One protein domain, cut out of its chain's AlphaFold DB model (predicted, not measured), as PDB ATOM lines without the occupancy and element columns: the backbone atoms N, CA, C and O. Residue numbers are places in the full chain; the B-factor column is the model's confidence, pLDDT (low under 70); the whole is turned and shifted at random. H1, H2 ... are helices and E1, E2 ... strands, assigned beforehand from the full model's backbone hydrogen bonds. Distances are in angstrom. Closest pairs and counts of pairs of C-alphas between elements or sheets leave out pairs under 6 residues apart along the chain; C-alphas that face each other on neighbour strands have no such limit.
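What this domain is: This is residues 9 to 195 of the 200 residues of an uncharacterized protein of Paraglaciecola agarilytica NO2 (UniProt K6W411). One long helix, H4, runs along the length of the body, with H1 packed slantwise on one part of it and H3 crossing it steeply; the two-stranded hairpin E4 and E5 packs on H3 and on the first part of H1. A small three-stranded sheet, E3 E2 E6, lies near the last part of H4, a loop-rich stretch with the short strand E1 lies toward the opposite end of the body, and residues 183 to 195 of H6 stick out as a free arm. The printed part has 187 residues, with six named helices and six named strands in the order E1 H1 E2 E3 H2 H3 E4 E5 H4 E6 H5 H6, and its class is mixed, helices and strands. The sheet of order E3, E2, E6 is mixed, and that of E4 and E5 is antiparallel. The whole is compact, with a radius of gyration of the C-alphas of 16.8 A and spans of 48 by 43 by 31 A.

Where its parts are: Start at residue 9 and read through residues 9 to 30, which hold no named element, to E1, residues 31 to 33. Find C-alpha 44 at (140.331, 167.787, 145.959); from there H1 runs to residue 61, 25.7 A from first to last C-alpha. Next come E2, residues 66 to 69, 9.7 A, E3, residues 72 to 75, 10.0 A, and the short H2, residues 76 to 79. H3, residues 86 to 98, is 18.4 A long. E4, residues 113 to 117, covers 13.3 A, and E5, residues 125 to 129, covers 13.0 A. Look for C-alpha 136 at (146.797, 175.545, 151.380), where H4 begins; it runs 40.8 A to residue 163. E6, residues 170 to 172, is followed at once by H5, residues 173 to 176. H6, residues 180 to 195, is 23.2 A long and ends with C-alpha 195 at (106.841, 145.370, 146.210).

How they stand to each other: Begin with H4, the hub, which touches H1, H3 and H5. With its residues 143 to 154 it touches H1, closest at the C-alphas of Leu 51 and Ile 147, 6.2 A; they run the same way at a tilt of 36 degrees, only just steep. H3 touches H4 about perpendicular, at 81 degrees, closest at the C-alphas of Ser 93 and Lys 149, 5.9 A. H5 touches H4, with the C-alphas of Ala 157 and Ser 175 closest at 4.7 A. Look next at the hairpin E4 and E5, where N 126 and O 116 are 2.8 A apart, within hydrogen-bond range; the closest C-alphas of H3 and E5 are those of Pro 87 and Val 127, 5.7 A. In the other sheet, E2 and E3 form an antiparallel hairpin, with N 67 and O 74 at 2.7 A, and E6 is parallel to E2, with N 171 and O 66 at 2.8 A. H2 is on this sheet at a height of 7.9 A and touches H1, closest at the C-alphas of Ala 56 and Asp 77, 5.5 A. H4 only grazes the sheet, with its residues 154 to 161. E1 pairs with no named strand, but its residues 32 to 33 pair antiparallel with residues 20 to 21. In H1, H3, H4 and H6 every O i to N i+4 pair is within hydrogen-bond range; H2 and H5 are too short for such a pair.

The domain as a whole: The two C-alphas farthest apart are those of Thr 26 and Asp 194, 52.7 A. The printed part has no cut. The link from H3 to E4, with 14 residues, is the long one. H6 touches no helix, and H5 and H6 are only just apart, closest at 8.2 A. Mean pLDDT of the printed part is 85.6; look for values under 70 at residues 99 to 109 and 178 to 195.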
ATOM      1  N   SER A   9     140.940 155.482 140.271       86.50
ATOM      2  CA  SER A   9     139.486 155.444 140.475       86.50
ATOM      3  C   SER A   9     138.876 156.824 140.744       86.50
ATOM      4  O   SER A   9     137.688 157.020 140.516       86.50
ATOM      5  N   LEU A  10     139.675 157.803 141.180       91.75
ATOM      6  CA  LEU A  10     139.222 159.175 141.405       91.75
ATOM      7  C   LEU A  10     139.176 160.019 140.126       91.75
ATOM      8  O   LEU A  10     138.573 161.092 140.153       91.75
ATOM      9  N   GLN A  11     139.812 159.570 139.039       94.19
ATOM     10  CA  GLN A  11     140.009 160.356 137.813       94.19
ATOM     11  C   GLN A  11     138.774 160.373 136.904       94.19
ATOM     12  O   GLN A  11     138.723 161.162 135.966       94.19
ATOM     13  N   CYS A  12     137.762 159.557 137.199       93.38
ATOM     14  CA  CYS A  12     136.479 159.568 136.501       93.38
ATOM     15  C   CYS A  12     135.421 160.326 137.310       93.38
ATOM     16  O   CYS A  12     135.433 160.338 138.543       93.38
ATOM     17  N   CYS A  13     134.489 160.965 136.612       92.19
ATOM     18  CA  CYS A  13     133.381 161.696 137.200       92.19
ATOM     19  C   CYS A  13     132.379 160.724 137.839       92.19
ATOM     20  O   CYS A  13     131.843 159.885 137.113       92.19
ATOM     21  N   PRO A  14     132.015 160.884 139.126       91.00
ATOM     22  CA  PRO A  14     131.062 159.978 139.777       91.00
ATOM     23  C   PRO A  14     129.661 160.029 139.152       91.00
ATOM     24  O   PRO A  14     128.922 159.051 139.163       91.00
ATOM     25  N   LYS A  15     129.293 161.162 138.536       89.38
ATOM     26  CA  LYS A  15     127.963 161.347 137.937       89.38
ATOM     27  C   LYS A  15     127.804 160.696 136.563       89.38
ATOM     28  O   LYS A  15     126.698 160.309 136.208       89.38
ATOM     29  N   CYS A  16     128.858 160.663 135.745       90.94
ATOM     30  CA  CYS A  16     128.730 160.262 134.334       90.94
ATOM     31  C   CYS A  16     129.891 159.424 133.781       90.94
ATOM     32  O   CYS A  16     129.856 159.059 132.611       90.94
ATOM     33  N   GLY A  17     130.919 159.129 134.578       90.56
ATOM     34  CA  GLY A  17     132.038 158.268 134.190       90.56
ATOM     35  C   GLY A  17     133.097 158.898 133.281       90.56
ATOM     36  O   GLY A  17     134.115 158.261 133.034       90.56
ATOM     37  N   TYR A  18     132.901 160.128 132.795       93.75
ATOM     38  CA  TYR A  18     133.894 160.829 131.971       93.75
ATOM     39  C   TYR A  18     135.128 161.231 132.779       93.75
ATOM     40  O   TYR A  18     135.024 161.512 133.972       93.75
ATOM     41  N   GLU A  19     136.282 161.299 132.120       95.62
ATOM     42  CA  GLU A  19     137.528 161.757 132.735       95.62
ATOM     43  C   GLU A  19     137.386 163.191 133.268       95.62
ATOM     44  O   GLU A  19     136.779 164.066 132.641       95.62
ATOM     45  N   LEU A  20     137.921 163.414 134.465       95.94
ATOM     46  CA  LEU A  20     137.918 164.706 135.132       95.94
ATOM     47  C   LEU A  20     139.130 165.528 134.702       95.94
ATOM     48  O   LEU A  20     140.251 165.030 134.642       95.94
ATOM     49  N   ASN A  21     138.918 166.825 134.508       96.25
ATOM     50  CA  ASN A  21     140.004 167.794 134.508       96.25
ATOM     51  C   ASN A  21     140.312 168.165 135.962       96.25
ATOM     52  O   ASN A  21     139.402 168.577 136.675       96.25
ATOM     53  N   PHE A  22     141.558 168.023 136.409       95.38
ATOM     54  CA  PHE A  22     141.951 168.331 137.785       95.38
ATOM     55  C   PHE A  22     143.401 168.810 137.867       95.38
ATOM     56  O   PHE A  22     144.236 168.486 137.022       95.38
ATOM     57  N   GLY A  23     143.717 169.554 138.925       91.75
ATOM     58  CA  GLY A  23     145.084 169.955 139.244       91.75
ATOM     59  C   GLY A  23     145.388 169.897 140.738       91.75
ATOM     60  O   GLY A  23     144.553 169.518 141.562       91.75
ATOM     61  N   SER A  24     146.618 170.268 141.097       88.88
ATOM     62  CA  SER A  24     147.033 170.386 142.497       88.88
ATOM     63  C   SER A  24     146.400 171.610 143.169       88.88
ATOM     64  O   SER A  24     145.982 172.549 142.489       88.88
ATOM     65  N   ILE A  25     146.434 171.658 144.507       86.31
ATOM     66  CA  ILE A  25     145.986 172.823 145.296       86.31
ATOM     67  C   ILE A  25     146.641 174.119 144.788       86.31
ATOM     68  O   ILE A  25     145.978 175.132 144.626       86.31
ATOM     69  N   THR A  26     147.939 174.083 144.464       86.56
ATOM     70  CA  THR A  26     148.700 175.264 144.016       86.56
ATOM     71  C   THR A  26     148.467 175.644 142.557       86.56
ATOM     72  O   THR A  26     148.899 176.713 142.137       86.56
ATOM     73  N   SER A  27     147.856 174.768 141.757       88.50
ATOM     74  CA  SER A  27     147.581 175.047 140.342       88.50
ATOM     75  C   SER A  27     146.339 175.916 140.139       88.50
ATOM     76  O   SER A  27     146.154 176.450 139.051       88.50
ATOM     77  N   ASN A  28     145.480 176.037 141.161       86.06
ATOM     78  CA  ASN A  28     144.159 176.669 141.085       86.06
ATOM     79  C   ASN A  28     143.233 176.097 139.991       86.06
ATOM     80  O   ASN A  28     142.205 176.696 139.688       86.06
ATOM     81  N   ILE A  29     143.557 174.928 139.424       92.25
ATOM     82  CA  ILE A  29     142.699 174.215 138.476       92.25
ATOM     83  C   ILE A  29     141.689 173.393 139.291       92.25
ATOM     84  O   ILE A  29     142.106 172.454 139.981       92.25
ATOM     85  N   PRO A  30     140.385 173.729 139.258       93.00
ATOM     86  CA  PRO A  30     139.369 172.962 139.966       93.00
ATOM     87  C   PRO A  30     139.203 171.577 139.344       93.00
ATOM     88  O   PRO A  30     139.518 171.369 138.170       93.00
ATOM     89  N   THR A  31     138.664 170.646 140.123       95.19
ATOM     90  CA  THR A  31     138.278 169.332 139.611       95.19
ATOM     91  C   THR A  31     136.906 169.454 138.958       95.19
ATOM     92  O   THR A  31     135.920 169.713 139.646       95.19
ATOM     93  N   THR A  32     136.818 169.283 137.642       96.12
ATOM     94  CA  THR A  32     135.568 169.446 136.884       96.12
ATOM     95  C   THR A  32     135.347 168.334 135.871       96.12
ATOM     96  O   THR A  32     136.287 167.700 135.391       96.12
ATOM     97  N   CYS A  33     134.081 168.100 135.525       95.62
ATOM     98  CA  CYS A  33     133.703 167.232 134.413       95.62
ATOM     99  C   CYS A  33     133.306 168.074 133.195       95.62
ATOM    100  O   CYS A  33     132.493 168.984 133.314       95.62
ATOM    101  N   GLY A  34     133.830 167.749 132.011       94.31
ATOM    102  CA  GLY A  34     133.438 168.421 130.763       94.31
ATOM    103  C   GLY A  34     132.046 168.029 130.244       94.31
ATOM    104  O   GLY A  34     131.505 168.714 129.384       94.31
ATOM    105  N   ASN A  35     131.468 166.938 130.758       95.31
ATOM    106  CA  ASN A  35     130.193 166.377 130.298       95.31
ATOM    107  C   ASN A  35     129.011 166.653 131.253       95.31
ATOM    108  O   ASN A  35     127.857 166.468 130.880       95.31
ATOM    109  N   CYS A  36     129.263 167.073 132.496       93.19
ATOM    110  CA  CYS A  36     128.207 167.404 133.458       93.19
ATOM    111  C   CYS A  36     128.676 168.443 134.486       93.19
ATOM    112  O   CYS A  36     129.860 168.741 134.589       93.19
ATOM    113  N   ASN A  37     127.762 168.941 135.322       91.81
ATOM    114  CA  ASN A  37     128.050 169.982 136.319       91.81
ATOM    115  C   ASN A  37     128.739 169.440 137.592       91.81
ATOM    116  O   ASN A  37     128.369 169.806 138.708       91.81
ATOM    117  N   PHE A  38     129.674 168.495 137.464       92.56
ATOM    118  CA  PHE A  38     130.495 168.052 138.595       92.56
ATOM    119  C   PHE A  38     131.624 169.057 138.845       92.56
ATOM    120  O   PHE A  38     132.324 169.442 137.905       92.56
ATOM    121  N   TYR A  39     131.794 169.456 140.105       93.31
ATOM    122  CA  TYR A  39     132.777 170.443 140.538       93.31
ATOM    123  C   TYR A  39     133.278 170.121 141.948       93.31
ATOM    124  O   TYR A  39     132.474 169.898 142.854       93.31
ATOM    125  N   GLU A  40     134.592 170.188 142.141       93.44
ATOM    126  CA  GLU A  40     135.244 170.272 143.447       93.44
ATOM    127  C   GLU A  40     136.400 171.287 143.389       93.44
ATOM    128  O   GLU A  40     136.918 171.628 142.317       93.44
ATOM    129  N   LYS A  41     136.833 171.768 144.558       91.69
ATOM    130  CA  LYS A  41     137.928 172.740 144.678       91.69
ATOM    131  C   LYS A  41     139.272 172.181 144.163       91.69
ATOM    132  O   LYS A  41     139.483 170.964 144.174       91.69
ATOM    133  N   PRO A  42     140.204 173.055 143.735       91.94
ATOM    134  CA  PRO A  42     141.533 172.645 143.283       91.94
ATOM    135  C   PRO A  42     142.261 171.758 144.295       91.94
ATOM    136  O   PRO A  42     142.405 172.117 145.457       91.94
ATOM    137  N   GLY A  43     142.776 170.614 143.844       91.75
ATOM    138  CA  GLY A  43     143.479 169.665 144.705       91.75
ATOM    139  C   GLY A  43     142.592 168.693 145.488       91.75
ATOM    140  O   GLY A  43     143.142 167.867 146.216       91.75
ATOM    141  N   SER A  44     141.268 168.714 145.304       92.81
ATOM    142  CA  SER A  44     140.331 167.787 145.959       92.81
ATOM    143  C   SER A  44     140.741 166.315 145.847       92.81
ATOM    144  O   SER A  44     140.803 165.604 146.850       92.81
ATOM    145  N   LEU A  45     141.107 165.863 144.643       94.12
ATOM    146  CA  LEU A  45     141.491 164.470 144.403       94.12
ATOM    147  C   LEU A  45     142.799 164.094 145.111       94.12
ATOM    148  O   LEU A  45     142.974 162.951 145.538       94.12
ATOM    149  N   HIS A  46     143.713 165.054 145.268       92.38
ATOM    150  CA  HIS A  46     144.947 164.852 146.023       92.38
ATOM    151  C   HIS A  46     144.671 164.733 147.524       92.38
ATOM    152  O   HIS A  46     145.246 163.855 148.163       92.38
ATOM    153  N   LEU A  47     143.778 165.569 148.066       92.31
ATOM    154  CA  LEU A  47     143.351 165.493 149.467       92.31
ATOM    155  C   LEU A  47     142.677 164.147 149.765       92.31
ATOM    156  O   LEU A  47     143.050 163.486 150.728       92.31
ATOM    157  N   LEU A  48     141.764 163.694 148.897       93.94
ATOM    158  CA  LEU A  48     141.102 162.387 149.021       93.94
ATOM    159  C   LEU A  48     142.094 161.221 148.974       93.94
ATOM    160  O   LEU A  48     142.041 160.328 149.815       93.94
ATOM    161  N   THR A  49     143.024 161.246 148.015       93.81
ATOM    162  CA  THR A  49     144.074 160.220 147.909       93.81
ATOM    163  C   THR A  49     144.942 160.201 149.169       93.81
ATOM    164  O   THR A  49     145.299 159.137 149.671       93.81
ATOM    165  N   PHE A  50     145.293 161.377 149.696       93.31
ATOM    166  CA  PHE A  50     146.083 161.489 150.918       93.31
ATOM    167  C   PHE A  50     145.331 160.927 152.127       93.31
ATOM    168  O   PHE A  50     145.905 160.139 152.876       93.31
ATOM    169  N   LEU A  51     144.062 161.306 152.302       95.12
ATOM    170  CA  LEU A  51     143.200 160.824 153.380       95.12
ATOM    171  C   LEU A  51     143.096 159.296 153.347       95.12
ATOM    172  O   LEU A  51     143.457 158.643 154.322       95.12
ATOM    173  N   SER A  52     142.687 158.734 152.205       95.00
ATOM    174  CA  SER A  52     142.531 157.288 152.002       95.00
ATOM    175  C   SER A  52     143.802 156.524 152.386       95.00
ATOM    176  O   SER A  52     143.760 155.605 153.203       95.00
ATOM    177  N   ARG A  53     144.962 156.965 151.884       94.25
ATOM    178  CA  ARG A  53     146.247 156.324 152.195       94.25
ATOM    179  C   ARG A  53     146.664 156.488 153.650       94.25
ATOM    180  O   ARG A  53     147.215 155.552 154.210       94.25
ATOM    181  N   SER A  54     146.407 157.641 154.261       95.69
ATOM    182  CA  SER A  54     146.757 157.878 155.669       95.69
ATOM    183  C   SER A  54     145.937 156.997 156.606       95.69
ATOM    184  O   SER A  54     146.479 156.442 157.556       95.69
ATOM    185  N   VAL A  55     144.646 156.819 156.315       96.81
ATOM    186  CA  VAL A  55     143.771 155.938 157.096       96.81
ATOM    187  C   VAL A  55     144.136 154.468 156.863       96.81
ATOM    188  O   VAL A  55     144.207 153.707 157.822       96.81
ATOM    189  N   ALA A  56     144.462 154.066 155.630       96.62
ATOM    190  CA  ALA A  56     144.950 152.712 155.345       96.62
ATOM    191  C   ALA A  56     146.284 152.402 156.054       96.62
ATOM    192  O   ALA A  56     146.456 151.317 156.612       96.62
ATOM    193  N   GLU A  57     147.213 153.363 156.067       96.50
ATOM    194  CA  GLU A  57     148.480 153.261 156.799       96.50
ATOM    195  C   GLU A  57     148.223 153.118 158.304       96.50
ATOM    196  O   GLU A  57     148.792 152.238 158.947       96.50
ATOM    197  N   TYR A  58     147.314 153.927 158.859       97.69
ATOM    198  CA  TYR A  58     146.893 153.806 160.253       97.69
ATOM    199  C   TYR A  58     146.353 152.402 160.564       97.69
ATOM    200  O   TYR A  58     146.814 151.782 161.520       97.69
ATOM    201  N   CYS A  59     145.448 151.866 159.741       97.69
ATOM    202  CA  CYS A  59     144.929 150.505 159.905       97.69
ATOM    203  C   CYS A  59     146.056 149.461 159.905       97.69
ATOM    204  O   CYS A  59     146.110 148.610 160.791       97.69
ATOM    205  N   THR A  60     147.002 149.577 158.970       97.12
ATOM    206  CA  THR A  60     148.157 148.670 158.877       97.12
ATOM    207  C   THR A  60     149.015 148.725 160.146       97.12
ATOM    208  O   THR A  60     149.424 147.689 160.666       97.12
ATOM    209  N   LEU A  61     149.243 149.921 160.706       97.00
ATOM    210  CA  LEU A  61     149.966 150.103 161.972       97.00
ATOM    211  C   LEU A  61     149.224 149.515 163.180       97.00
ATOM    212  O   LEU A  61     149.866 149.108 164.146       97.00
ATOM    213  N   GLN A  62     147.893 149.440 163.122       96.69
ATOM    214  CA  GLN A  62     147.068 148.743 164.113       96.69
ATOM    215  C   GLN A  62     147.004 147.219 163.891       96.69
ATOM    216  O   GLN A  62     146.344 146.515 164.652       96.69
ATOM    217  N   GLY A  63     147.689 146.692 162.870       96.62
ATOM    218  CA  GLY A  63     147.688 145.269 162.524       96.62
ATOM    219  C   GLY A  63     146.495 144.822 161.674       96.62
ATOM    220  O   GLY A  63     146.321 143.622 161.473       96.62
ATOM    221  N   ILE A  64     145.692 145.759 161.162       97.44
ATOM    222  CA  ILE A  64     144.561 145.483 160.274       97.44
ATOM    223  C   ILE A  64     145.053 145.445 158.832       97.44
ATOM    224  O   ILE A  64     145.519 146.451 158.296       97.44
ATOM    225  N   ASN A  65     144.870 144.304 158.174       96.75
ATOM    226  CA  ASN A  65     145.356 144.086 156.808       96.75
ATOM    227  C   ASN A  65     144.230 143.913 155.786       96.75
ATOM    228  O   ASN A  65     144.478 143.961 154.578       96.75
ATOM    229  N   ALA A  66     142.992 143.731 156.246       97.69
ATOM    230  CA  ALA A  66     141.844 143.539 155.377       97.69
ATOM    231  C   ALA A  66     140.551 144.112 155.965       97.69
ATOM    232  O   ALA A  66     140.432 144.343 157.165       97.69
ATOM    233  N   TRP A  67     139.578 144.295 155.086       97.12
ATOM    234  CA  TRP A  67     138.172 144.492 155.383       97.12
ATOM    235  C   TRP A  67     137.413 143.171 155.281       97.12
ATOM    236  O   TRP A  67     137.745 142.346 154.431       97.12
ATOM    237  N   ASP A  68     136.351 143.031 156.067       95.25
ATOM    238  CA  ASP A  68     135.259 142.093 155.803       95.25
ATOM    239  C   ASP A  68     133.988 142.888 155.494       95.25
ATOM    240  O   ASP A  68     133.471 143.632 156.337       95.25
ATOM    241  N   PHE A  69     133.507 142.741 154.260       92.31
ATOM    242  CA  PHE A  69     132.239 143.298 153.810       92.31
ATOM    243  C   PHE A  69     131.327 142.175 153.324       92.31
ATOM    244  O   PHE A  69     131.586 141.554 152.290       92.31
ATOM    245  N   LYS A  70     130.257 141.906 154.084       88.81
ATOM    246  CA  LYS A  70     129.271 140.849 153.796       88.81
ATOM    247  C   LYS A  70     129.940 139.483 153.515       88.81
ATOM    248  O   LYS A  70     129.532 138.759 152.611       88.81
ATOM    249  N   GLY A  71     131.000 139.145 154.262       89.62
ATOM    250  CA  GLY A  71     131.765 137.897 154.137       89.62
ATOM    251  C   GLY A  71     132.869 137.918 153.076       89.62
ATOM    252  O   GLY A  71     133.589 136.931 152.916       89.62
ATOM    253  N   THR A  72     133.024 139.022 152.340       93.56
ATOM    254  CA  THR A  72     134.083 139.188 151.339       93.56
ATOM    255  C   THR A  72     135.293 139.869 151.965       93.56
ATOM    256  O   THR A  72     135.198 141.000 152.442       93.56
ATOM    257  N   ILE A  73     136.446 139.195 151.915       96.50
ATOM    258  CA  ILE A  73     137.713 139.733 152.414       96.50
ATOM    259  C   ILE A  73     138.381 140.589 151.339       96.50
ATOM    260  O   ILE A  73     138.693 140.105 150.250       96.50
ATOM    261  N   ILE A  74     138.622 141.858 151.656       96.56
ATOM    262  CA  ILE A  74     139.195 142.850 150.737       96.56
ATOM    263  C   ILE A  74     140.468 143.426 151.365       96.56
ATOM    264  O   ILE A  74     140.425 143.816 152.527       96.56
ATOM    265  N   PRO A  75     141.598 143.538 150.645       97.31
ATOM    266  CA  PRO A  75     142.803 144.179 151.176       97.31
ATOM    267  C   PRO A  75     142.532 145.588 151.728       97.31
ATOM    268  O   PRO A  75     141.740 146.339 151.152       97.31
ATOM    269  N   ILE A  76     143.177 145.952 152.844       96.31
ATOM    270  CA  ILE A  76     142.886 147.204 153.565       96.31
ATOM    271  C   ILE A  76     143.031 148.439 152.672       96.31
ATOM    272  O   ILE A  76     142.167 149.311 152.689       96.31
ATOM    273  N   ASP A  77     144.069 148.476 151.837       93.81
ATOM    274  CA  ASP A  77     144.356 149.553 150.889       93.81
ATOM    275  C   ASP A  77     143.271 149.691 149.812       93.81
ATOM    276  O   ASP A  77     142.836 150.796 149.492       93.81
ATOM    277  N   THR A  78     142.789 148.560 149.300       94.31
ATOM    278  CA  THR A  78     141.740 148.477 148.285       94.31
ATOM    279  C   THR A  78     140.400 148.913 148.864       94.31
ATOM    280  O   THR A  78     139.703 149.728 148.263       94.31
ATOM    281  N   GLY A  79     140.048 148.419 150.054       94.94
ATOM    282  CA  GLY A  79     138.806 148.795 150.727       94.94
ATOM    283  C   GLY A  79     138.796 150.258 151.178       94.94
ATOM    284  O   GLY A  79     137.745 150.890 151.162       94.94
ATOM    285  N   MET A  80     139.957 150.838 151.493       95.50
ATOM    286  CA  MET A  80     140.067 152.249 151.883       95.50
ATOM    287  C   MET A  80     139.970 153.229 150.704       95.50
ATOM    288  O   MET A  80     140.023 154.443 150.911       95.50
ATOM    289  N   ALA A  81     139.833 152.753 149.463       94.12
ATOM    290  CA  ALA A  81     139.601 153.630 148.322       94.12
ATOM    291  C   ALA A  81     138.275 154.398 148.474       94.12
ATOM    292  O   ALA A  81     137.275 153.869 148.963       94.12
ATOM    293  N   SER A  82     138.240 155.641 147.990       94.31
ATOM    294  CA  SER A  82     137.056 156.517 148.066       94.31
ATOM    295  C   SER A  82     135.807 155.965 147.375       94.31
ATOM    296  O   SER A  82     134.706 156.393 147.696       94.31
ATOM    297  N   THR A  83     135.994 155.061 146.413       93.69
ATOM    298  CA  THR A  83     134.972 154.379 145.605       93.69
ATOM    299  C   THR A  83     134.713 152.942 146.072       93.69
ATOM    300  O   THR A  83     133.953 152.214 145.434       93.69
ATOM    301  N   ALA A  84     135.363 152.517 147.159       94.75
ATOM    302  CA  ALA A  84     135.190 151.210 147.781       94.75
ATOM    303  C   ALA A  84     134.408 151.353 149.097       94.75
ATOM    304  O   ALA A  84     133.230 151.695 149.054       94.75
ATOM    305  N   LEU A  85     135.041 151.112 150.252       95.94
ATOM    306  CA  LEU A  85     134.396 151.078 151.572       95.94
ATOM    307  C   LEU A  85     134.660 152.328 152.426       95.94
ATOM    308  O   LEU A  85     134.030 152.493 153.468       95.94
ATOM    309  N   LEU A  86     135.519 153.254 151.978       95.94
ATOM    310  CA  LEU A  86     135.718 154.546 152.649       95.94
ATOM    311  C   LEU A  86     134.412 155.340 152.901       95.94
ATOM    312  O   LEU A  86     134.350 156.000 153.942       95.94
ATOM    313  N   PRO A  87     133.366 155.277 152.039       96.06
ATOM    314  CA  PRO A  87     132.067 155.886 152.333       96.06
ATOM    315  C   PRO A  87     131.472 155.498 153.694       96.06
ATOM    316  O   PRO A  87     130.890 156.351 154.358       96.06
ATOM    317  N   LEU A  88     131.682 154.259 154.162       95.31
ATOM    318  CA  LEU A  88     131.203 153.812 155.477       95.31
ATOM    319  C   LEU A  88     131.823 154.636 156.611       95.31
ATOM    320  O   LEU A  88     131.123 155.089 157.516       95.31
ATOM    321  N   ILE A  89     133.137 154.871 156.534       95.62
ATOM    322  CA  ILE A  89     133.865 155.673 157.522       95.62
ATOM    323  C   ILE A  89     133.421 157.133 157.444       95.62
ATOM    324  O   ILE A  89     133.144 157.727 158.482       95.62
ATOM    325  N   ALA A  90     133.315 157.692 156.234       94.31
ATOM    326  CA  ALA A  90     132.923 159.085 156.029       94.31
ATOM    327  C   ALA A  90     131.507 159.375 156.563       94.31
ATOM    328  O   ALA A  90     131.289 160.363 157.267       94.31
ATOM    329  N   ASN A  91     130.543 158.495 156.278       91.88
ATOM    330  CA  ASN A  91     129.175 158.633 156.773       91.88
ATOM    331  C   ASN A  91     129.136 158.531 158.307       91.88
ATOM    332  O   ASN A  91     128.545 159.391 158.964       91.88
ATOM    333  N   ARG A  92     129.840 157.553 158.898       90.31
ATOM    334  CA  ARG A  92     129.920 157.405 160.360       90.31
ATOM    335  C   ARG A  92     130.596 158.602 161.031       90.31
ATOM    336  O   ARG A  92     130.090 159.092 162.037       90.31
ATOM    337  N   SER A  93     131.700 159.110 160.482       90.75
ATOM    338  CA  SER A  93     132.389 160.277 161.047       90.75
ATOM    339  C   SER A  93     131.523 161.531 160.999       90.75
ATOM    340  O   SER A  93     131.529 162.314 161.951       90.75
ATOM    341  N   ASN A  94     130.762 161.717 159.917       87.56
ATOM    342  CA  ASN A  94     129.850 162.846 159.766       87.56
ATOM    343  C   ASN A  94     128.697 162.766 160.773       87.56
ATOM    344  O   ASN A  94     128.448 163.747 161.469       87.56
ATOM    345  N   PHE A  95     128.090 161.589 160.942       84.31
ATOM    346  CA  PHE A  95     127.069 161.340 161.964       84.31
ATOM    347  C   PHE A  95     127.581 161.642 163.384       84.31
ATOM    348  O   PHE A  95     126.953 162.379 164.144       84.31
ATOM    349  N   LEU A  96     128.775 161.152 163.735       82.06
ATOM    350  CA  LEU A  96     129.386 161.411 165.047       82.06
ATOM    351  C   LEU A  96     129.758 162.884 165.275       82.06
ATOM    352  O   LEU A  96     129.806 163.327 166.424       82.06
ATOM    353  N   SER A  97     130.036 163.628 164.203       79.38
ATOM    354  CA  SER A  97     130.385 165.051 164.276       79.38
ATOM    355  C   SER A  97     129.148 165.950 164.360       79.38
ATOM    356  O   SER A  97     129.168 166.916 165.108       79.38
ATOM    357  N   GLN A  98     128.092 165.653 163.594       72.31
ATOM    358  CA  GLN A  98     126.922 166.530 163.441       72.31
ATOM    359  C   GLN A  98     125.759 166.181 164.371       72.31
ATOM    360  O   GLN A  98     125.101 167.083 164.882       72.31
ATOM    361  N   GLU A  99     125.479 164.892 164.569       62.56
ATOM    362  CA  GLU A  99     124.275 164.450 165.285       62.56
ATOM    363  C   GLU A  99     124.570 164.124 166.748       62.56
ATOM    364  O   GLU A  99     123.825 164.528 167.638       62.56
ATOM    365  N   ASN A 100     125.694 163.450 167.008       59.84
ATOM    366  CA  ASN A 100     126.067 163.044 168.365       59.84
ATOM    367  C   ASN A 100     127.049 163.991 169.061       59.84
ATOM    368  O   ASN A 100     127.296 163.810 170.253       59.84
ATOM    369  N   ASN A 101     127.610 164.985 168.358       60.44
ATOM    370  CA  ASN A 101     128.543 165.957 168.941       60.44
ATOM    371  C   ASN A 101     129.741 165.302 169.678       60.44
ATOM    372  O   ASN A 101     130.297 165.838 170.635       60.44
ATOM    373  N   VAL A 102     130.154 164.105 169.250       63.88
ATOM    374  CA  VAL A 102     131.283 163.373 169.855       63.88
ATOM    375  C   VAL A 102     132.601 163.848 169.247       63.88
ATOM    376  O   VAL A 102     133.607 163.983 169.943       63.88
ATOM    377  N   LEU A 103     132.590 164.135 167.943       63.94
ATOM    378  CA  LEU A 103     133.755 164.578 167.182       63.94
ATOM    379  C   LEU A 103     133.636 166.065 166.837       63.94
ATOM    380  O   LEU A 103     133.318 166.442 165.712       63.94
ATOM    381  N   HIS A 104     133.915 166.921 167.817       60.62
ATOM    382  CA  HIS A 104     133.930 168.365 167.611       60.62
ATOM    383  C   HIS A 104     135.254 168.872 167.053       60.62
ATOM    384  O   HIS A 104     136.339 168.566 167.553       60.62
ATOM    385  N   SER A 105     135.152 169.720 166.038       61.56
ATOM    386  CA  SER A 105     136.275 170.515 165.565       61.56
ATOM    387  C   SER A 105     136.493 171.710 166.486       61.56
ATOM    388  O   SER A 105     135.551 172.390 166.878       61.56
ATOM    389  N   ILE A 106     137.755 172.021 166.780       61.59
ATOM    390  CA  ILE A 106     138.127 173.202 167.579       61.59
ATOM    391  C   ILE A 106     137.833 174.512 166.816       61.59
ATOM    392  O   ILE A 106     137.797 175.583 167.416       61.59
ATOM    393  N   SER A 107     137.631 174.457 165.495       54.97
ATOM    394  CA  SER A 107     137.667 175.652 164.641       54.97
ATOM    395  C   SER A 107     136.643 175.705 163.504       54.97
ATOM    396  O   SER A 107     136.568 176.736 162.844       54.97
ATOM    397  N   SER A 108     135.912 174.627 163.203       58.38
ATOM    398  CA  SER A 108     134.922 174.611 162.113       58.38
ATOM    399  C   SER A 108     134.076 173.339 162.118       58.38
ATOM    400  O   SER A 108     134.623 172.246 161.978       58.38
ATOM    401  N   ASP A 109     132.752 173.485 162.154       63.81
ATOM    402  CA  ASP A 109     131.789 172.384 161.982       63.81
ATOM    403  C   ASP A 109     131.566 172.007 160.505       63.81
ATOM    404  O   ASP A 109     130.607 171.317 160.154       63.81
ATOM    405  N   GLN A 110     132.434 172.467 159.598       70.94
ATOM    406  CA  GLN A 110     132.291 172.169 158.183       70.94
ATOM    407  C   GLN A 110     132.581 170.694 157.891       70.94
ATOM    408  O   GLN A 110     133.669 170.183 158.151       70.94
ATOM    409  N   THR A 111     131.635 170.047 157.214       76.62
ATOM    410  CA  THR A 111     131.868 168.757 156.570       76.62
ATOM    411  C   THR A 111     132.781 168.928 155.359       76.62
ATOM    412  O   THR A 111     132.441 169.598 154.382       76.62
ATOM    413  N   VAL A 112     133.968 168.330 155.435       86.38
ATOM    414  CA  VAL A 112     135.020 168.425 154.411       86.38
ATOM    415  C   VAL A 112     134.805 167.375 153.325       86.38
ATOM    416  O   VAL A 112     134.915 167.677 152.132       86.38
ATOM    417  N   PHE A 113     134.487 166.148 153.739       91.31
ATOM    418  CA  PHE A 113     134.274 165.009 152.860       91.31
ATOM    419  C   PHE A 113     132.849 164.479 152.994       91.31
ATOM    420  O   PHE A 113     132.364 164.218 154.094       91.31
ATOM    421  N   VAL A 114     132.179 164.319 151.857       90.75
ATOM    422  CA  VAL A 114     130.798 163.824 151.779       90.75
ATOM    423  C   VAL A 114     130.697 162.691 150.777       90.75
ATOM    424  O   VAL A 114     131.460 162.644 149.810       90.75
ATOM    425  N   CYS A 115     129.720 161.817 150.966       93.25
ATOM    426  CA  CYS A 115     129.397 160.783 149.997       93.25
ATOM    427  C   CYS A 115     128.470 161.349 148.914       93.25
ATOM    428  O   CYS A 115     127.507 162.061 149.195       93.25
ATOM    429  N   GLN A 116     128.795 161.077 147.654       91.69
ATOM    430  CA  GLN A 116     127.950 161.377 146.501       91.69
ATOM    431  C   GLN A 116     127.685 160.095 145.725       91.69
ATOM    432  O   GLN A 116     128.553 159.228 145.657       91.69
ATOM    433  N   GLN A 117     126.518 160.007 145.087       91.31
ATOM    434  CA  GLN A 117     126.170 158.864 144.250       91.31
ATOM    435  C   GLN A 117     127.198 158.659 143.125       91.31
ATOM    436  O   GLN A 117     127.521 159.586 142.377       91.31
ATOM    437  N   ASP A 118     127.671 157.422 142.999       91.25
ATOM    438  CA  ASP A 118     128.576 156.953 141.954       91.25
ATOM    439  C   ASP A 118     128.203 155.514 141.589       91.25
ATOM    440  O   ASP A 118     128.546 154.560 142.285       91.25
ATOM    441  N   ASN A 119     127.497 155.334 140.472       85.94
ATOM    442  CA  ASN A 119     126.995 154.015 140.076       85.94
ATOM    443  C   ASN A 119     128.106 153.005 139.735       85.94
ATOM    444  O   ASN A 119     127.820 151.804 139.641       85.94
ATOM    445  N   GLN A 120     129.343 153.476 139.540       85.31
ATOM    446  CA  GLN A 120     130.516 152.652 139.249       85.31
ATOM    447  C   GLN A 120     131.281 152.252 140.518       85.31
ATOM    448  O   GLN A 120     132.065 151.304 140.480       85.31
ATOM    449  N   ALA A 121     131.040 152.937 141.639       90.88
ATOM    450  CA  ALA A 121     131.612 152.603 142.935       90.88
ATOM    451  C   ALA A 121     130.962 151.350 143.542       90.88
ATOM    452  O   ALA A 121     129.821 150.991 143.225       90.88
ATOM    453  N   TRP A 122     131.684 150.682 144.444       90.69
ATOM    454  CA  TRP A 122     131.215 149.452 145.093       90.69
ATOM    455  C   TRP A 122     129.957 149.685 145.924       90.69
ATOM    456  O   TRP A 122     128.985 148.951 145.773       90.69
ATOM    457  N   MET A 123     129.946 150.752 146.723       89.19
ATOM    458  CA  MET A 123     128.818 151.125 147.585       89.19
ATOM    459  C   MET A 123     127.762 151.978 146.868       89.19
ATOM    460  O   MET A 123     126.912 152.567 147.520       89.19
ATOM    461  N   LYS A 124     127.841 152.115 145.535       91.38
ATOM    462  CA  LYS A 124     127.068 153.106 144.753       91.38
ATOM    463  C   LYS A 124     127.265 154.558 145.202       91.38
ATOM    464  O   LYS A 124     126.536 155.455 144.778       91.38
ATOM    465  N   GLU A 125     128.310 154.789 145.986       93.06
ATOM    466  CA  GLU A 125     128.703 156.071 146.540       93.06
ATOM    467  C   GLU A 125     130.219 156.230 146.479       93.06
ATOM    468  O   GLU A 125     130.981 155.264 146.565       93.06
ATOM    469  N   ARG A 126     130.652 157.482 146.375       93.50
ATOM    470  CA  ARG A 126     132.049 157.888 146.429       93.50
ATOM    471  C   ARG A 126     132.225 159.026 147.422       93.50
ATOM    472  O   ARG A 126     131.443 159.975 147.427       93.50
ATOM    473  N   VAL A 127     133.325 158.989 148.170       95.12
ATOM    474  CA  VAL A 127     133.766 160.132 148.976       95.12
ATOM    475  C   VAL A 127     134.312 161.243 148.070       95.12
ATOM    476  O   VAL A 127     135.255 161.037 147.298       95.12
ATOM    477  N   CYS A 128     133.720 162.425 148.192       93.38
ATOM    478  CA  CYS A 128     134.007 163.646 147.447       93.38
ATOM    479  C   CYS A 128     134.430 164.764 148.408       93.38
ATOM    480  O   CYS A 128     133.999 164.806 149.561       93.38
ATOM    481  N   CYS A 129     135.265 165.693 147.943       91.75
ATOM    482  CA  CYS A 129     135.711 166.828 148.755       91.75
ATOM    483  C   CYS A 129     134.807 168.038 148.497       91.75
ATOM    484  O   CYS A 129     134.823 168.610 147.407       91.75
ATOM    485  N   GLN A 130     134.051 168.451 149.513       85.69
ATOM    486  CA  GLN A 130     133.212 169.658 149.496       85.69
ATOM    487  C   GLN A 130     133.731 170.761 150.425       85.69
ATOM    488  O   GLN A 130     133.056 171.757 150.684       85.69
ATOM    489  N   ALA A 131     134.957 170.598 150.909       80.81
ATOM    490  CA  ALA A 131     135.610 171.563 151.765       80.81
ATOM    491  C   ALA A 131     135.722 172.939 151.098       80.81
ATOM    492  O   ALA A 131     136.072 173.065 149.921       80.81
ATOM    493  N   ASN A 132     135.473 173.980 151.884       80.69
ATOM    494  CA  ASN A 132     135.666 175.360 151.486       80.69
ATOM    495  C   ASN A 132     136.929 175.867 152.177       80.69
ATOM    496  O   ASN A 132     136.879 176.379 153.286       80.69
ATOM    497  N   TYR A 133     138.066 175.664 151.521       85.62
ATOM    498  CA  TYR A 133     139.346 176.237 151.921       85.62
ATOM    499  C   TYR A 133     139.740 177.348 150.949       85.62
ATOM    500  O   TYR A 133     139.504 177.248 149.738       85.62
ATOM    501  N   GLU A 134     140.345 178.406 151.486       80.25
ATOM    502  CA  GLU A 134     140.886 179.519 150.701       80.25
ATOM    503  C   GLU A 134     142.389 179.357 150.489       80.25
ATOM    504  O   GLU A 134     142.905 179.663 149.411       80.25
ATOM    505  N   THR A 135     143.087 178.817 151.490       83.00
ATOM    506  CA  THR A 135     144.534 178.622 151.454       83.00
ATOM    507  C   THR A 135     144.931 177.147 151.533       83.00
ATOM    508  O   THR A 135     144.153 176.259 151.886       83.00
ATOM    509  N   LYS A 136     146.197 176.873 151.204       85.44
ATOM    510  CA  LYS A 136     146.797 175.545 151.380       85.44
ATOM    511  C   LYS A 136     146.828 175.129 152.854       85.44
ATOM    512  O   LYS A 136     146.652 173.948 153.141       85.44
ATOM    513  N   ASP A 137     147.065 176.075 153.757       87.38
ATOM    514  CA  ASP A 137     147.171 175.788 155.186       87.38
ATOM    515  C   ASP A 137     145.799 175.419 155.760       87.38
ATOM    516  O   ASP A 137     145.702 174.430 156.486       87.38
ATOM    517  N   ASP A 138     144.731 176.093 155.317       84.69
ATOM    518  CA  ASP A 138     143.350 175.703 155.641       84.69
ATOM    519  C   ASP A 138     143.054 174.282 155.151       84.69
ATOM    520  O   ASP A 138     142.527 173.457 155.893       84.69
ATOM    521  N   ALA A 139     143.439 173.961 153.910       87.12
ATOM    522  CA  ALA A 139     143.233 172.630 153.344       87.12
ATOM    523  C   ALA A 139     143.975 171.535 154.136       87.12
ATOM    524  O   ALA A 139     143.422 170.460 154.363       87.12
ATOM    525  N   ILE A 140     145.214 171.798 154.567       88.31
ATOM    526  CA  ILE A 140     146.009 170.869 155.387       88.31
ATOM    527  C   ILE A 140     145.381 170.692 156.764       88.31
ATOM    528  O   ILE A 140     145.297 169.569 157.268       88.31
ATOM    529  N   TYR A 141     144.949 171.788 157.376       87.12
ATOM    530  CA  TYR A 141     144.319 171.753 158.679       87.12
ATOM    531  C   TYR A 141     143.016 170.940 158.638       87.12
ATOM    532  O   TYR A 141     142.871 169.990 159.408       87.12
ATOM    533  N   LEU A 142     142.130 171.215 157.673       86.88
ATOM    534  CA  LEU A 142     140.895 170.453 157.462       86.88
ATOM    535  C   LEU A 142     141.184 168.968 157.207       86.88
ATOM    536  O   LEU A 142     140.572 168.103 157.828       86.88
ATOM    537  N   LEU A 143     142.166 168.654 156.358       90.44
ATOM    538  CA  LEU A 143     142.583 167.271 156.110       90.44
ATOM    539  C   LEU A 143     143.059 166.568 157.390       90.44
ATOM    540  O   LEU A 143     142.746 165.399 157.601       90.44
ATOM    541  N   THR A 144     143.798 167.273 158.246       90.44
ATOM    542  CA  THR A 144     144.293 166.731 159.519       90.44
ATOM    543  C   THR A 144     143.136 166.373 160.447       90.44
ATOM    544  O   THR A 144     143.135 165.294 161.039       90.44
ATOM    545  N   GLN A 145     142.127 167.240 160.538       88.12
ATOM    546  CA  GLN A 145     140.931 166.966 161.331       88.12
ATOM    547  C   GLN A 145     140.182 165.734 160.823       88.12
ATOM    548  O   GLN A 145     139.792 164.883 161.617       88.12
ATOM    549  N   GLU A 146     140.030 165.596 159.508       90.69
ATOM    550  CA  GLU A 146     139.340 164.447 158.919       90.69
ATOM    551  C   GLU A 146     140.107 163.137 159.115       90.69
ATOM    552  O   GLU A 146     139.494 162.118 159.416       90.69
ATOM    553  N   ILE A 147     141.444 163.152 159.059       94.19
ATOM    554  CA  ILE A 147     142.255 161.975 159.415       94.19
ATOM    555  C   ILE A 147     141.988 161.561 160.868       94.19
ATOM    556  O   ILE A 147     141.779 160.379 161.139       94.19
ATOM    557  N   ILE A 148     141.948 162.512 161.807       91.44
ATOM    558  CA  ILE A 148     141.642 162.219 163.218       91.44
ATOM    559  C   ILE A 148     140.243 161.603 163.347       91.44
ATOM    560  O   ILE A 148     140.091 160.558 163.975       91.44
ATOM    561  N   LYS A 149     139.227 162.193 162.709       91.38
ATOM    562  CA  LYS A 149     137.857 161.661 162.744       91.38
ATOM    563  C   LYS A 149     137.776 160.247 162.166       91.38
ATOM    564  O   LYS A 149     137.208 159.360 162.796       91.38
ATOM    565  N   PHE A 150     138.374 160.014 161.000       95.00
ATOM    566  CA  PHE A 150     138.320 158.721 160.315       95.00
ATOM    567  C   PHE A 150     139.053 157.640 161.116       95.00
ATOM    568  O   PHE A 150     138.544 156.535 161.276       95.00
ATOM    569  N   THR A 151     140.223 157.958 161.676       95.81
ATOM    570  CA  THR A 151     140.962 157.022 162.544       95.81
ATOM    571  C   THR A 151     140.249 156.760 163.873       95.81
ATOM    572  O   THR A 151     140.315 155.640 164.382       95.81
ATOM    573  N   SER A 152     139.499 157.732 164.406       92.94
ATOM    574  CA  SER A 152     138.628 157.524 165.569       92.94
ATOM    575  C   SER A 152     137.506 156.531 165.268       92.94
ATOM    576  O   SER A 152     137.265 155.639 166.076       92.94
ATOM    577  N   VAL A 153     136.865 156.634 164.098       94.31
ATOM    578  CA  VAL A 153     135.850 155.662 163.651       94.31
ATOM    579  C   VAL A 153     136.454 154.264 163.509       94.31
ATOM    580  O   VAL A 153     135.856 153.288 163.953       94.31
ATOM    581  N   VAL A 154     137.657 154.154 162.937       96.44
ATOM    582  CA  VAL A 154     138.368 152.867 162.854       96.44
ATOM    583  C   VAL A 154     138.645 152.306 164.251       96.44
ATOM    584  O   VAL A 154     138.391 151.129 164.486       96.44
ATOM    585  N   SER A 155     139.122 153.133 165.186       94.75
ATOM    586  CA  SER A 155     139.412 152.712 166.567       94.75
ATOM    587  C   SER A 155     138.159 152.197 167.283       94.75
ATOM    588  O   SER A 155     138.189 151.130 167.889       94.75
ATOM    589  N   GLU A 156     137.045 152.923 167.164       92.62
ATOM    590  CA  GLU A 156     135.747 152.520 167.716       92.62
ATOM    591  C   GLU A 156     135.303 151.167 167.140       92.62
ATOM    592  O   GLU A 156     134.964 150.249 167.888       92.62
ATOM    593  N   ALA A 157     135.385 151.002 165.817       93.88
ATOM    594  CA  ALA A 157     135.022 149.755 165.151       93.88
ATOM    595  C   ALA A 157     135.910 148.575 165.577       93.88
ATOM    596  O   ALA A 157     135.422 147.453 165.714       93.88
ATOM    597  N   MET A 158     137.202 148.810 165.830       93.69
ATOM    598  CA  MET A 158     138.093 147.788 166.384       93.69
ATOM    599  C   MET A 158     137.665 147.358 167.785       93.69
ATOM    600  O   MET A 158     137.697 146.167 168.094       93.69
ATOM    601  N   ASP A 159     137.291 148.302 168.643       92.12
ATOM    602  CA  ASP A 159     136.873 147.995 170.010       92.12
ATOM    603  C   ASP A 159     135.538 147.240 170.032       92.12
ATOM    604  O   ASP A 159     135.402 146.255 170.766       92.12
ATOM    605  N   ILE A 160     134.606 147.596 169.140       91.38
ATOM    606  CA  ILE A 160     133.391 146.812 168.883       91.38
ATOM    607  C   ILE A 160     133.770 145.400 168.413       91.38
ATOM    608  O   ILE A 160     133.319 144.414 168.999       91.38
ATOM    609  N   GLY A 161     134.652 145.271 167.420       90.00
ATOM    610  CA  GLY A 161     135.103 143.973 166.915       90.00
ATOM    611  C   GLY A 161     135.722 143.082 167.998       90.00
ATOM    612  O   GLY A 161     135.390 141.899 168.087       90.00
ATOM    613  N   LYS A 162     136.547 143.650 168.889       89.88
ATOM    614  CA  LYS A 162     137.103 142.941 170.055       89.88
ATOM    615  C   LYS A 162     136.006 142.469 171.007       89.88
ATOM    616  O   LYS A 162     136.049 141.324 171.449       89.88
ATOM    617  N   SER A 163     135.023 143.320 171.311       90.06
ATOM    618  CA  SER A 163     133.899 142.956 172.191       90.06
ATOM    619  C   SER A 163     133.055 141.807 171.625       90.06
ATOM    620  O   SER A 163     132.547 140.980 172.379       90.06
ATOM    621  N   LEU A 164     132.989 141.704 170.296       89.44
ATOM    622  CA  LEU A 164     132.317 140.635 169.559       89.44
ATOM    623  C   LEU A 164     133.223 139.418 169.286       89.44
ATOM    624  O   LEU A 164     132.797 138.479 168.617       89.44
ATOM    625  N   SER A 165     134.460 139.403 169.804       92.06
ATOM    626  CA  SER A 165     135.452 138.337 169.576       92.06
ATOM    627  C   SER A 165     135.760 138.069 168.093       92.06
ATOM    628  O   SER A 165     136.043 136.935 167.699       92.06
ATOM    629  N   LEU A 166     135.700 139.113 167.262       91.25
ATOM    630  CA  LEU A 166     136.060 139.044 165.848       91.25
ATOM    631  C   LEU A 166     137.586 139.040 165.656       91.25
ATOM    632  O   LEU A 166     138.354 139.319 166.582       91.25
ATOM    633  N   LYS A 167     138.048 138.706 164.444       91.75
ATOM    634  CA  LYS A 167     139.487 138.647 164.147       91.75
ATOM    635  C   LYS A 167     140.110 140.040 164.234       91.75
ATOM    636  O   LYS A 167     139.612 140.984 163.635       91.75
ATOM    637  N   SER A 168     141.228 140.162 164.946       91.00
ATOM    638  CA  SER A 168     141.874 141.456 165.202       91.00
ATOM    639  C   SER A 168     142.579 142.065 163.988       91.00
ATOM    640  O   SER A 168     142.881 143.252 164.002       91.00
ATOM    641  N   ASP A 169     142.879 141.265 162.964       95.69
ATOM    642  CA  ASP A 169     143.562 141.688 161.737       95.69
ATOM    643  C   ASP A 169     142.601 142.132 160.619       95.69
ATOM    644  O   ASP A 169     143.038 142.439 159.503       95.69
ATOM    645  N   VAL A 170     141.298 142.185 160.917       96.31
ATOM    646  CA  VAL A 170     140.223 142.488 159.970       96.31
ATOM    647  C   VAL A 170     139.349 143.628 160.494       96.31
ATOM    648  O   VAL A 170     138.921 143.624 161.646       96.31
ATOM    649  N   LEU A 171     139.046 144.594 159.625       96.38
ATOM    650  CA  LEU A 171     138.070 145.648 159.879       96.38
ATOM    651  C   LEU A 171     136.706 145.234 159.322       96.38
ATOM    652  O   LEU A 171     136.530 145.077 158.115       96.38
ATOM    653  N   TYR A 172     135.733 145.059 160.205       95.00
ATOM    654  CA  TYR A 172     134.397 144.606 159.834       95.00
ATOM    655  C   TYR A 172     133.500 145.799 159.527       95.00
ATOM    656  O   TYR A 172     133.323 146.676 160.373       95.00
ATOM    657  N   ALA A 173     132.888 145.818 158.342       92.12
ATOM    658  CA  ALA A 173     131.984 146.898 157.938       92.12
ATOM    659  C   ALA A 173     130.824 147.097 158.930       92.12
ATOM    660  O   ALA A 173     130.517 148.226 159.310       92.12
ATOM    661  N   ASN A 174     130.260 145.997 159.438       88.12
ATOM    662  CA  ASN A 174     129.183 146.022 160.431       88.12
ATOM    663  C   ASN A 174     129.614 146.643 161.770       88.12
ATOM    664  O   ASN A 174     128.772 147.117 162.517       88.12
ATOM    665  N   SER A 175     130.911 146.661 162.094       89.62
ATOM    666  CA  SER A 175     131.412 147.319 163.307       89.62
ATOM    667  C   SER A 175     131.567 148.835 163.143       89.62
ATOM    668  O   SER A 175     131.716 149.536 164.135       89.62
ATOM    669  N   ILE A 176     131.531 149.350 161.910       90.00
ATOM    670  CA  ILE A 176     131.514 150.794 161.609       90.00
ATOM    671  C   ILE A 176     130.073 151.311 161.562       90.00
ATOM    672  O   ILE A 176     129.763 152.411 162.021       90.00
ATOM    673  N   MET A 177     129.194 150.490 161.000       77.25
ATOM    674  CA  MET A 177     127.757 150.691 160.913       77.25
ATOM    675  C   MET A 177     127.096 150.406 162.272       77.25
ATOM    676  O   MET A 177     126.611 149.306 162.501       77.25
ATOM    677  N   SER A 178     127.074 151.366 163.206       59.19
ATOM    678  CA  SER A 178     126.289 151.174 164.440       59.19
ATOM    679  C   SER A 178     124.782 151.082 164.132       59.19
ATOM    680  O   SER A 178     124.330 151.573 163.091       59.19
ATOM    681  N   ASP A 179     124.022 150.498 165.068       47.66
ATOM    682  CA  ASP A 179     122.633 149.994 164.976       47.66
ATOM    683  C   ASP A 179     121.616 150.773 164.108       47.66
ATOM    684  O   ASP A 179     120.718 150.155 163.545       47.66
ATOM    685  N   GLN A 180     121.753 152.090 163.926       45.56
ATOM    686  CA  GLN A 180     120.863 152.893 163.071       45.56
ATOM    687  C   GLN A 180     120.948 152.540 161.571       45.56
ATOM    688  O   GLN A 180     119.940 152.537 160.871       45.56
ATOM    689  N   SER A 181     122.140 152.223 161.062       45.00
ATOM    690  CA  SER A 181     122.326 151.952 159.622       45.00
ATOM    691  C   SER A 181     121.873 150.549 159.207       45.00
ATOM    692  O   SER A 181     121.437 150.352 158.075       45.00
ATOM    693  N   MET A 182     121.890 149.587 160.139       41.75
ATOM    694  CA  MET A 182     121.279 148.273 159.932       41.75
ATOM    695  C   MET A 182     119.752 148.360 159.877       41.75
ATOM    696  O   MET A 182     119.144 147.648 159.086       41.75
ATOM    697  N   SER A 183     119.121 149.235 160.672       41.41
ATOM    698  CA  SER A 183     117.670 149.448 160.586       41.41
ATOM    699  C   SER A 183     117.233 150.035 159.242       41.41
ATOM    700  O   SER A 183     116.176 149.650 158.750       41.41
ATOM    701  N   ASP A 184     118.050 150.886 158.618       44.00
ATOM    702  CA  ASP A 184     117.735 151.476 157.312       44.00
ATOM    703  C   ASP A 184     117.973 150.494 156.151       44.00
ATOM    704  O   ASP A 184     117.143 150.421 155.245       44.00
ATOM    705  N   GLU A 185     119.040 149.679 156.187       45.00
ATOM    706  CA  GLU A 185     119.235 148.576 155.221       45.00
ATOM    707  C   GLU A 185     118.116 147.525 155.343       45.00
ATOM    708  O   GLU A 185     117.557 147.110 154.329       45.00
ATOM    709  N   LEU A 186     117.713 147.155 156.565       45.84
ATOM    710  CA  LEU A 186     116.596 146.231 156.802       45.84
ATOM    711  C   LEU A 186     115.245 146.816 156.361       45.84
ATOM    712  O   LEU A 186     114.401 146.077 155.857       45.84
ATOM    713  N   ALA A 187     115.036 148.127 156.516       44.81
ATOM    714  CA  ALA A 187     113.834 148.810 156.038       44.81
ATOM    715  C   ALA A 187     113.796 148.925 154.502       44.81
ATOM    716  O   ALA A 187     112.726 148.878 153.894       44.81
ATOM    717  N   LEU A 188     114.951 149.067 153.847       47.50
ATOM    718  CA  LEU A 188     115.059 149.043 152.385       47.50
ATOM    719  C   LEU A 188     114.808 147.636 151.826       47.50
ATOM    720  O   LEU A 188     114.049 147.499 150.869       47.50
ATOM    721  N   GLU A 189     115.365 146.597 152.453       49.25
ATOM    722  CA  GLU A 189     115.135 145.199 152.066       49.25
ATOM    723  C   GLU A 189     113.680 144.755 152.307       49.25
ATOM    724  O   GLU A 189     113.108 144.059 151.465       49.25
ATOM    725  N   SER A 190     113.031 145.205 153.391       46.00
ATOM    726  CA  SER A 190     111.613 144.902 153.647       46.00
ATOM    727  C   SER A 190     110.681 145.556 152.624       46.00
ATOM    728  O   SER A 190     109.761 144.912 152.126       46.00
ATOM    729  N   ASN A 191     110.950 146.809 152.246       49.31
ATOM    730  CA  ASN A 191     110.160 147.516 151.233       49.31
ATOM    731  C   ASN A 191     110.310 146.899 149.833       49.31
ATOM    732  O   ASN A 191     109.394 146.988 149.017       49.31
ATOM    733  N   GLN A 192     111.453 146.270 149.544       48.62
ATOM    734  CA  GLN A 192     111.696 145.585 148.277       48.62
ATOM    735  C   GLN A 192     110.924 144.255 148.194       48.62
ATOM    736  O   GLN A 192     110.342 143.949 147.157       48.62
ATOM    737  N   LEU A 193     110.834 143.520 149.310       49.59
ATOM    738  CA  LEU A 193     110.017 142.305 149.441       49.59
ATOM    739  C   LEU A 193     108.508 142.579 149.330       49.59
ATOM    740  O   LEU A 193     107.796 141.813 148.681       49.59
ATOM    741  N   ASP A 194     108.018 143.677 149.910       51.75
ATOM    742  CA  ASP A 194     106.596 144.048 149.832       51.75
ATOM    743  C   ASP A 194     106.167 144.470 148.413       51.75
ATOM    744  O   ASP A 194     105.024 144.239 148.011       51.75
ATOM    745  N   LEU A 195     107.081 145.043 147.621       53.97
ATOM    746  CA  LEU A 195     106.841 145.370 146.210       53.97
ATOM    747  C   LEU A 195     106.794 144.122 145.316       53.97
ATOM    748  O   LEU A 195     105.981 144.076 144.391       53.97
TER     749      LEU A 195